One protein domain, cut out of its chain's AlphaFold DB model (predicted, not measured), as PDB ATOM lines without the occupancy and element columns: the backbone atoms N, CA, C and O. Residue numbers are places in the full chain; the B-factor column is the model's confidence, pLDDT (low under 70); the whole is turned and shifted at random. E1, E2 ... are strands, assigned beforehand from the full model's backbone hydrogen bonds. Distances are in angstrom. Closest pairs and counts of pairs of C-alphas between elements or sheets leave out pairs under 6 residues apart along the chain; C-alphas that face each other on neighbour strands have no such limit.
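What this domain is: This is residues 66 to 138 of the 138 residues of an uncharacterized protein of Gemmatimonadaceae bacterium (UniProt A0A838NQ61). Little of this domain is regular structure: one strongly twisted, branched sheet is built on the long bent strand E2, with E1 and short E3 along one side and the hairpin E4 and E5 on the other. The printed part has 73 residues, 28 of them in five strands, E1 to E5, antiparallel, with no named helix: all strand. It is compact, radius of gyration of the C-alphas 12.2 A, spanning 34 by 26 by 26 A.

How they stand to each other: Start at E1, residues 70 to 75, in a hairpin with E2, residues 81 to 89: N 72 and O 84 are 2.9 A apart. E2 bends by 61 degrees at residue 85. E3, residues 93 to 95, ends the meander E1 E2 E3, each strand the antiparallel neighbour of the one before; N 95 and O 88 are 2.8 A apart. On the other side of E2 find E4, residues 115 to 120, with N 87 and O 117 at 2.8 A. E4 and E5, residues 123 to 126, form a hairpin, with N 118 and O 125 at 2.8 A.

Where its parts are: Find C-alpha 70 at (27.505, 17.933, -30.779), where E1 begins; E2 runs 23.0 A. E5 ends at C-alpha 126, (26.019, 14.379, -44.261).

The domain as a whole: The printed part has no cut. The E3 to E4 link is long, 19 residues. Look for pLDDT under 70 at residues 102 to 103 and 130 to 138.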
ATOM      1  N   GLY A  66      26.492   9.954 -25.615       92.38
ATOM      2  CA  GLY A  66      25.864  11.273 -25.592       92.38
ATOM      3  C   GLY A  66      26.770  12.313 -24.932       92.38
ATOM      4  O   GLY A  66      27.945  12.445 -25.273       92.38
ATOM      5  N   HIS A  67      26.206  13.049 -23.971       92.56
ATOM      6  CA  HIS A  67      26.854  14.042 -23.098       92.56
ATOM      7  C   HIS A  67      27.446  15.295 -23.751       92.56
ATOM      8  O   HIS A  67      27.452  16.335 -23.103       92.56
ATOM      9  N   VAL A  68      27.974  15.224 -24.972       91.88
ATOM     10  CA  VAL A  68      28.713  16.343 -25.576       91.88
ATOM     11  C   VAL A  68      27.783  17.379 -26.208       91.88
ATOM     12  O   VAL A  68      28.134  18.549 -26.256       91.88
ATOM     13  N   HIS A  69      26.583  16.975 -26.641       93.19
ATOM     14  CA  HIS A  69      25.646  17.827 -27.388       93.19
ATOM     15  C   HIS A  69      26.292  18.387 -28.672       93.19
ATOM     16  O   HIS A  69      26.380  19.603 -28.837       93.19
ATOM     17  N   PRO A  70      26.791  17.518 -29.570       93.25
ATOM     18  CA  PRO A  70      27.505  17.933 -30.779       93.25
ATOM     19  C   PRO A  70      26.671  18.878 -31.659       93.25
ATOM     20  O   PRO A  70      25.515  18.590 -31.977       93.25
ATOM     21  N   GLY A  71      27.274  19.997 -32.061       92.31
ATOM     22  CA  GLY A  71      26.716  20.948 -33.015       92.31
ATOM     23  C   GLY A  71      27.583  21.102 -34.255       92.31
ATOM     24  O   GLY A  71      28.810  21.088 -34.179       92.31
ATOM     25  N   VAL A  72      26.934  21.313 -35.399       90.75
ATOM     26  CA  VAL A  72      27.588  21.682 -36.657       90.75
ATOM     27  C   VAL A  72      27.023  22.999 -37.170       90.75
ATOM     28  O   VAL A  72      25.820  23.252 -37.078       90.75
ATOM     29  N   ARG A  73      27.901  23.862 -37.688       88.50
ATOM     30  CA  ARG A  73      27.521  25.141 -38.290       88.50
ATOM     31  C   ARG A  73      27.327  24.961 -39.789       88.50
ATOM     32  O   ARG A  73      28.220  24.465 -40.469       88.50
ATOM     33  N   LEU A  74      26.175  25.390 -40.287       86.00
ATOM     34  CA  LEU A  74      25.871  25.475 -41.707       86.00
ATOM     35  C   LEU A  74      25.959  26.928 -42.163       86.00
ATOM     36  O   LEU A  74      25.533  27.838 -41.448       86.00
ATOM     37  N   TYR A  75      26.488  27.127 -43.366       84.94
ATOM     38  CA  TYR A  75      26.620  28.434 -43.999       84.94
ATOM     39  C   TYR A  75      25.774  28.463 -45.267       84.94
ATOM     40  O   TYR A  75      25.941  27.630 -46.156       84.94
ATOM     41  N   GLY A  76      24.844  29.411 -45.327       82.12
ATOM     42  CA  GLY A  76      23.961  29.630 -46.463       82.12
ATOM     43  C   GLY A  76      24.353  30.851 -47.289       82.12
ATOM     44  O   GLY A  76      25.240  31.634 -46.934       82.12
ATOM     45  N   ALA A  77      23.638  31.041 -48.398       84.25
ATOM     46  CA  ALA A  77      23.755  32.245 -49.213       84.25
ATOM     47  C   ALA A  77      23.458  33.510 -48.386       84.25
ATOM     48  O   ALA A  77      22.690  33.484 -47.423       84.25
ATOM     49  N   GLY A  78      24.084  34.628 -48.758       84.31
ATOM     50  CA  GLY A  78      23.880  35.907 -48.070       84.31
ATOM     51  C   GLY A  78      24.423  35.957 -46.636       84.31
ATOM     52  O   GLY A  78      24.053  36.853 -45.887       84.31
ATOM     53  N   GLY A  79      25.286  35.014 -46.240       83.31
ATOM     54  CA  GLY A  79      25.901  34.996 -44.910       83.31
ATOM     55  C   GLY A  79      25.021  34.394 -43.812       83.31
ATOM     56  O   GLY A  79      25.358  34.539 -42.636       83.31
ATOM     57  N   LEU A  80      23.926  33.711 -44.174       84.69
ATOM     58  CA  LEU A  80      23.097  32.982 -43.214       84.69
ATOM     59  C   LEU A  80      23.931  31.914 -42.498       84.69
ATOM     60  O   LEU A  80      24.722  31.203 -43.122       84.69
ATOM     61  N   ARG A  81      23.746  31.805 -41.184       85.50
ATOM     62  CA  ARG A  81      24.444  30.846 -40.329       85.50
ATOM     63  C   ARG A  81      23.435  30.168 -39.429       85.50
ATOM     64  O   ARG A  81      22.739  30.848 -38.687       85.50
ATOM     65  N   GLU A  82      23.424  28.847 -39.461       88.38
ATOM     66  CA  GLU A  82      22.585  28.027 -38.590       88.38
ATOM     67  C   GLU A  82      23.451  27.021 -37.846       88.38
ATOM     68  O   GLU A  82      24.444  26.527 -38.387       88.38
ATOM     69  N   ARG A  83      23.093  26.714 -36.598       88.94
ATOM     70  CA  ARG A  83      23.770  25.671 -35.826       88.94
ATOM     71  C   ARG A  83      22.789  24.564 -35.513       88.94
ATOM     72  O   ARG A  83      21.821  24.782 -34.792       88.94
ATOM     73  N   LEU A  84      23.071  23.381 -36.040       91.62
ATOM     74  CA  LEU A  84      22.198  22.223 -35.918       91.62
ATOM     75  C   LEU A  84      22.844  21.158 -35.031       91.62
ATOM     76  O   LEU A  84      24.069  20.995 -35.081       91.62
ATOM     77  N   PRO A  85      22.052  20.419 -34.233       93.94
ATOM     78  CA  PRO A  85      22.541  19.205 -33.604       93.94
ATOM     79  C   PRO A  85      22.992  18.219 -34.683       93.94
ATOM     80  O   PRO A  85      22.419  18.169 -35.773       93.94
ATOM     81  N   CYS A  86      24.024  17.435 -34.397       94.75
ATOM     82  CA  CYS A  86      24.552  16.486 -35.370       94.75
ATOM     83  C   CYS A  86      24.942  15.145 -34.752       94.75
ATOM     84  O   CYS A  86      25.170  15.029 -33.556       94.75
ATOM     85  N   PHE A  87      25.029  14.115 -35.583       96.81
ATOM     86  CA  PHE A  87      25.781  12.911 -35.255       96.81
ATOM     87  C   PHE A  87      27.242  13.131 -35.630       96.81
ATOM     88  O   PHE A  87      27.529  13.710 -36.680       96.81
ATOM     89  N   VAL A  88      28.156  12.615 -34.815       95.75
ATOM     90  CA  VAL A  88      29.582  12.528 -35.151       95.75
ATOM     91  C   VAL A  88      29.982  11.065 -35.119       95.75
ATOM     92  O   VAL A  88      29.873  10.432 -34.076       95.75
ATOM     93  N   VAL A  89      30.441  10.533 -36.245       95.25
ATOM     94  CA  VAL A  89      30.828   9.128 -36.398       95.25
ATOM     95  C   VAL A  89      32.307   9.062 -36.744       95.25
ATOM     96  O   VAL A  89      32.724   9.539 -37.794       95.25
ATOM     97  N   THR A  90      33.106   8.468 -35.871       92.50
ATOM     98  CA  THR A  90      34.506   8.119 -36.127       92.50
ATOM     99  C   THR A  90      34.634   6.606 -36.289       92.50
ATOM    100  O   THR A  90      33.642   5.876 -36.241       92.50
ATOM    101  N   ARG A  91      35.862   6.109 -36.468       90.81
ATOM    102  CA  ARG A  91      36.140   4.667 -36.509       90.81
ATOM    103  C   ARG A  91      35.611   3.933 -35.265       90.81
ATOM    104  O   ARG A  91      34.944   2.907 -35.388       90.81
ATOM    105  N   ASP A  92      35.860   4.495 -34.084       91.44
ATOM    106  CA  ASP A  92      35.668   3.798 -32.805       91.44
ATOM    107  C   ASP A  92      34.536   4.401 -31.959       91.44
ATOM    108  O   ASP A  92      34.218   3.896 -30.881       91.44
ATOM    109  N   THR A  93      33.930   5.514 -32.384       92.81
ATOM    110  CA  THR A  93      32.906   6.203 -31.587       92.81
ATOM    111  C   THR A  93      31.851   6.901 -32.439       92.81
ATOM    112  O   THR A  93      32.168   7.641 -33.364       92.81
ATOM    113  N   THR A  94      30.590   6.748 -32.049       95.38
ATOM    114  CA  THR A  94      29.459   7.562 -32.485       95.38
ATOM    115  C   THR A  94      28.984   8.438 -31.329       95.38
ATOM    116  O   THR A  94      28.641   7.940 -30.258       95.38
ATOM    117  N   ILE A  95      28.923   9.750 -31.549       95.38
ATOM    118  CA  ILE A  95      28.335  10.719 -30.622       95.38
ATOM    119  C   ILE A  95      26.944  11.093 -31.132       95.38
ATOM    120  O   ILE A  95      26.789  11.540 -32.271       95.38
ATOM    121  N   LEU A  96      25.943  10.903 -30.279       96.31
ATOM    122  CA  LEU A  96      24.543  11.194 -30.553       96.31
ATOM    123  C   LEU A  96      24.219  12.674 -30.287       96.31
ATOM    124  O   LEU A  96      24.741  13.256 -29.326       96.31
ATOM    125  N   PRO A  97      23.313  13.279 -31.077       94.31
ATOM    126  CA  PRO A  97      22.764  14.588 -30.766       94.31
ATOM    127  C   PRO A  97      21.942  14.545 -29.474       94.31
ATOM    128  O   PRO A  97      21.429  13.506 -29.050       94.31
ATOM    129  N   ALA A  98      21.775  15.710 -28.857       90.19
ATOM    130  CA  ALA A  98      20.863  15.865 -27.736       90.19
ATOM    131  C   ALA A  98      19.411  15.652 -28.184       90.19
ATOM    132  O   ALA A  98      18.994  16.203 -29.198       90.19
ATOM    133  N   ILE A  99      18.626  14.904 -27.404       84.12
ATOM    134  CA  ILE A  99      17.185  14.719 -27.663       84.12
ATOM    135  C   ILE A  99      16.356  15.907 -27.131       84.12
ATOM    136  O   ILE A  99      15.218  16.101 -27.541       84.12
ATOM    137  N   GLY A 100      16.893  16.687 -26.188       79.69
ATOM    138  CA  GLY A 100      16.169  17.787 -25.548       79.69
ATOM    139  C   GLY A 100      16.489  19.160 -26.140       79.69
ATOM    140  O   GLY A 100      17.647  19.465 -26.406       79.69
ATOM    141  N   ASP A 101      15.474  20.021 -26.212       70.06
ATOM    142  CA  ASP A 101      15.569  21.389 -26.758       70.06
ATOM    143  C   ASP A 101      16.350  22.375 -25.866       70.06
ATOM    144  O   ASP A 101      16.664  23.490 -26.273       70.06
ATOM    145  N   PHE A 102      16.652  21.994 -24.621       64.81
ATOM    146  CA  PHE A 102      17.178  22.901 -23.590       64.81
ATOM    147  C   PHE A 102      18.704  22.925 -23.483       64.81
ATOM    148  O   PHE A 102      19.248  23.529 -22.558       64.81
ATOM    149  N   THR A 103      19.413  22.252 -24.384       62.03
ATOM    150  CA  THR A 103      20.872  22.158 -24.310       62.03
ATOM    151  C   THR A 103      21.520  22.990 -25.399       62.03
ATOM    152  O   THR A 103      21.178  22.855 -26.571       62.03
ATOM    153  N   GLY A 104      22.486  23.826 -25.015       80.00
ATOM    154  CA  GLY A 104      23.391  24.431 -25.983       80.00
ATOM    155  C   GLY A 104      24.166  23.345 -26.730       80.00
ATOM    156  O   GLY A 104      24.392  22.260 -26.198       80.00
ATOM    157  N   LEU A 105      24.574  23.639 -27.961       86.69
ATOM    158  CA  LEU A 105      25.430  22.743 -28.732       86.69
ATOM    159  C   LEU A 105      26.907  23.057 -28.465       86.69
ATOM    160  O   LEU A 105      27.286  24.224 -28.303       86.69
ATOM    161  N   ALA A 106      27.732  22.021 -28.433       84.25
ATOM    162  CA  ALA A 106      29.177  22.124 -28.381       84.25
ATOM    163  C   ALA A 106      29.752  22.088 -29.797       84.25
ATOM    164  O   ALA A 106      29.395  21.233 -30.610       84.25
ATOM    165  N   ASP A 107      30.667  23.008 -30.065       78.38
ATOM    166  CA  ASP A 107      31.482  22.970 -31.268       78.38
ATOM    167  C   ASP A 107      32.572  21.904 -31.065       78.38
ATOM    168  O   ASP A 107      33.331  21.956 -30.094       78.38
ATOM    169  N   LEU A 108      32.625  20.907 -31.949       74.62
ATOM    170  CA  LEU A 108      33.585  19.808 -31.862       74.62
ATOM    171  C   LEU A 108      34.667  19.951 -32.929       74.62
ATOM    172  O   LEU A 108      34.390  19.933 -34.129       74.62
ATOM    173  N   ALA A 109      35.921  19.987 -32.482       73.75
ATOM    174  CA  ALA A 109      37.066  19.721 -33.338       73.75
ATOM    175  C   ALA A 109      37.099  18.217 -33.651       73.75
ATOM    176  O   ALA A 109      37.595  17.411 -32.864       73.75
ATOM    177  N   VAL A 110      36.503  17.831 -34.776       77.81
ATOM    178  CA  VAL A 110      36.486  16.441 -35.241       77.81
ATOM    179  C   VAL A 110      37.629  16.188 -36.222       77.81
ATOM    180  O   VAL A 110      37.962  17.055 -37.031       77.81
ATOM    181  N   GLY A 111      38.221  14.994 -36.162       79.50
ATOM    182  CA  GLY A 111      39.262  14.571 -37.100       79.50
ATOM    183  C   GLY A 111      38.772  14.552 -38.551       79.50
ATOM    184  O   GLY A 111      37.569  14.471 -38.826       79.50
ATOM    185  N   ALA A 112      39.707  14.614 -39.502       79.69
ATOM    186  CA  ALA A 112      39.395  14.576 -40.934       79.69
ATOM    187  C   ALA A 112      38.656  13.286 -41.346       79.69
ATOM    188  O   ALA A 112      37.861  13.295 -42.278       79.69
ATOM    189  N   ASP A 113      38.862  12.200 -40.609       85.38
ATOM    190  CA  ASP A 113      38.230  10.894 -40.781       85.38
ATOM    191  C   ASP A 113      36.810  10.799 -40.191       85.38
ATOM    192  O   ASP A 113      36.075   9.865 -40.508       85.38
ATOM    193  N   ALA A 114      36.396  11.760 -39.361       92.00
ATOM    194  CA  ALA A 114      35.053  11.774 -38.793       92.00
ATOM    195  C   ALA A 114      33.993  12.102 -39.854       92.00
ATOM    196  O   ALA A 114      34.167  13.002 -40.667       92.00
ATOM    197  N   ARG A 115      32.843  11.438 -39.805       95.25
ATOM    198  CA  ARG A 115      31.657  11.781 -40.597       95.25
ATOM    199  C   ARG A 115      30.672  12.525 -39.712       95.25
ATOM    200  O   ARG A 115      30.402  12.098 -38.590       95.25
ATOM    201  N   VAL A 116      30.150  13.645 -40.198       94.94
ATOM    202  CA  VAL A 116      29.222  14.496 -39.445       94.94
ATOM    203  C   VAL A 116      27.890  14.536 -40.173       94.94
ATOM    204  O   VAL A 116      27.855  14.845 -41.359       94.94
ATOM    205  N   PHE A 117      26.798  14.258 -39.464       96.25
ATOM    206  CA  PHE A 117      25.448  14.285 -40.028       96.25
ATOM    207  C   PHE A 117      24.595  15.299 -39.278       96.25
ATOM    208  O   PHE A 117      24.273  15.081 -38.112       96.25
ATOM    209  N   ALA A 118      24.234  16.406 -39.921       94.38
ATOM    210  CA  ALA A 118      23.330  17.392 -39.341       94.38
ATOM    211  C   ALA A 118      21.911  16.822 -39.253       94.38
ATOM    212  O   ALA A 118      21.428  16.214 -40.211       94.38
ATOM    213  N   VAL A 119      21.238  17.041 -38.124       94.38
ATOM    214  CA  VAL A 119      19.815  16.731 -37.961       94.38
ATOM    215  C   VAL A 119      18.999  17.879 -38.540       94.38
ATOM    216  O   VAL A 119      19.160  19.033 -38.142       94.38
ATOM    217  N   VAL A 120      18.119  17.549 -39.476       92.94
ATOM    218  CA  VAL A 120      17.172  18.466 -40.119       92.94
ATOM    219  C   VAL A 120      15.741  17.983 -39.834       92.94
ATOM    220  O   VAL A 120      15.576  16.843 -39.398       92.94
ATOM    221  N   PRO A 121      14.694  18.802 -40.058       91.38
ATOM    222  CA  PRO A 121      13.323  18.443 -39.679       91.38
ATOM    223  C   PRO A 121      12.860  17.065 -40.173       91.38
ATOM    224  O   PRO A 121      12.234  16.326 -39.418       91.38
ATOM    225  N   ASP A 122      13.236  16.698 -41.400       92.94
ATOM    226  CA  ASP A 122      12.765  15.477 -42.062       92.94
ATOM    227  C   ASP A 122      13.839  14.379 -42.171       92.94
ATOM    228  O   ASP A 122      13.662  13.404 -42.902       92.94
ATOM    229  N   GLY A 123      14.972  14.511 -41.468       94.69
ATOM    230  CA  GLY A 123      16.013  13.484 -41.500       94.69
ATOM    231  C   GLY A 123      17.407  13.955 -41.105       94.69
ATOM    232  O   GLY A 123      17.591  14.784 -40.215       94.69
ATOM    233  N   VAL A 124      18.412  13.383 -41.766       96.06
ATOM    234  CA  VAL A 124      19.825  13.698 -41.540       96.06
ATOM    235  C   VAL A 124      20.545  13.942 -42.859       96.06
ATOM    236  O   VAL A 124      20.271  13.271 -43.854       96.06
ATOM    237  N   VAL A 125      21.481  14.891 -42.861       94.56
ATOM    238  CA  VAL A 125      22.301  15.241 -44.030       94.56
ATOM    239  C   VAL A 125      23.775  15.161 -43.657       94.56
ATOM    240  O   VAL A 125      24.195  15.754 -42.666       94.56
ATOM    241  N   GLU A 126      24.567  14.437 -44.448       95.25
ATOM    242  CA  GLU A 126      26.019  14.379 -44.261       95.25
ATOM    243  C   GLU A 126      26.681  15.698 -44.671       95.25
ATOM    244  O   GLU A 126      26.456  16.220 -45.763       95.25
ATOM    245  N   ILE A 127      27.528  16.227 -43.791       91.56
ATOM    246  CA  ILE A 127      28.283  17.458 -44.007       91.56
ATOM    247  C   ILE A 127      29.671  17.088 -44.526       91.56
ATOM    248  O   ILE A 127      30.568  16.728 -43.761       91.56
ATOM    249  N   VAL A 128      29.823  17.157 -45.850       84.19
ATOM    250  CA  VAL A 128      31.059  16.783 -46.557       84.19
ATOM    251  C   VAL A 128      32.086  17.914 -46.609       84.19
ATOM    252  O   VAL A 128      33.281  17.654 -46.485       84.19
ATOM    253  N   ASP A 129      31.633  19.165 -46.723       74.25
ATOM    254  CA  ASP A 129      32.492  20.349 -46.694       74.25
ATOM    255  C   ASP A 129      32.523  20.920 -45.275       74.25
ATOM    256  O   ASP A 129      31.715  21.761 -44.870       74.25
ATOM    257  N   ARG A 130      33.427  20.363 -44.472       69.81
ATOM    258  CA  ARG A 130      33.688  20.849 -43.123       69.81
ATOM    259  C   ARG A 130      34.719  21.957 -43.239       69.81
ATOM    260  O   ARG A 130      35.914  21.673 -43.306       69.81
ATOM    261  N   GLN A 131      34.270  23.213 -43.234       60.50
ATOM    262  CA  GLN A 131      35.210  24.312 -43.034       60.50
ATOM    263  C   GLN A 131      35.963  24.053 -41.723       60.50
ATOM    264  O   GLN A 131      35.315  23.751 -40.713       60.50
ATOM    265  N   PRO A 132      37.306  24.105 -41.727       50.69
ATOM    266  CA  PRO A 132      38.076  23.857 -40.524       50.69
ATOM    267  C   PRO A 132      37.586  24.801 -39.432       50.69
ATOM    268  O   PRO A 132      37.395  25.997 -39.660       50.69
ATOM    269  N   HIS A 133      37.368  24.247 -38.239       49.28
ATOM    270  CA  HIS A 133      37.211  25.065 -37.053       49.28
ATOM    271  C   HIS A 133      38.494  25.889 -36.913       49.28
ATOM    272  O   HIS A 133      39.523  25.375 -36.479       49.28
ATOM    273  N   ILE A 134      38.449  27.166 -37.298       38.41
ATOM    274  CA  ILE A 134      39.389  28.142 -36.763       38.41
ATOM    275  C   ILE A 134      39.001  28.214 -35.293       38.41
ATOM    276  O   ILE A 134      37.927  28.721 -34.958       38.41
ATOM    277  N   ALA A 135      39.803  27.587 -34.432       39.00
ATOM    278  CA  ALA A 135      39.733  27.850 -33.008       39.00
ATOM    279  C   ALA A 135      39.847  29.370 -32.875       39.00
ATOM    280  O   ALA A 135      40.867  29.945 -33.245       39.00
ATOM    281  N   GLY A 136      38.750  30.025 -32.501       32.31
ATOM    282  CA  GLY A 136      38.799  31.446 -32.210       32.31
ATOM    283  C   GLY A 136      39.757  31.615 -31.047       32.31
ATOM    284  O   GLY A 136      39.536  31.000 -30.004       32.31
ATOM    285  N   ASP A 137      40.817  32.392 -31.262       32.19
ATOM    286  CA  ASP A 137      41.629  32.937 -30.184       32.19
ATOM    287  C   ASP A 137      40.674  33.571 -29.165       32.19
ATOM    288  O   ASP A 137      39.917  34.495 -29.487       32.19
ATOM    289  N   ALA A 138      40.659  32.988 -27.970       34.53
ATOM    290  CA  ALA A 138      40.154  33.632 -26.770       34.53
ATOM    291  C   ALA A 138      41.229  34.576 -26.226       34.53
ATOM    292  O   ALA A 138      42.422  34.198 -26.291       34.53
TER     293      ALA A 138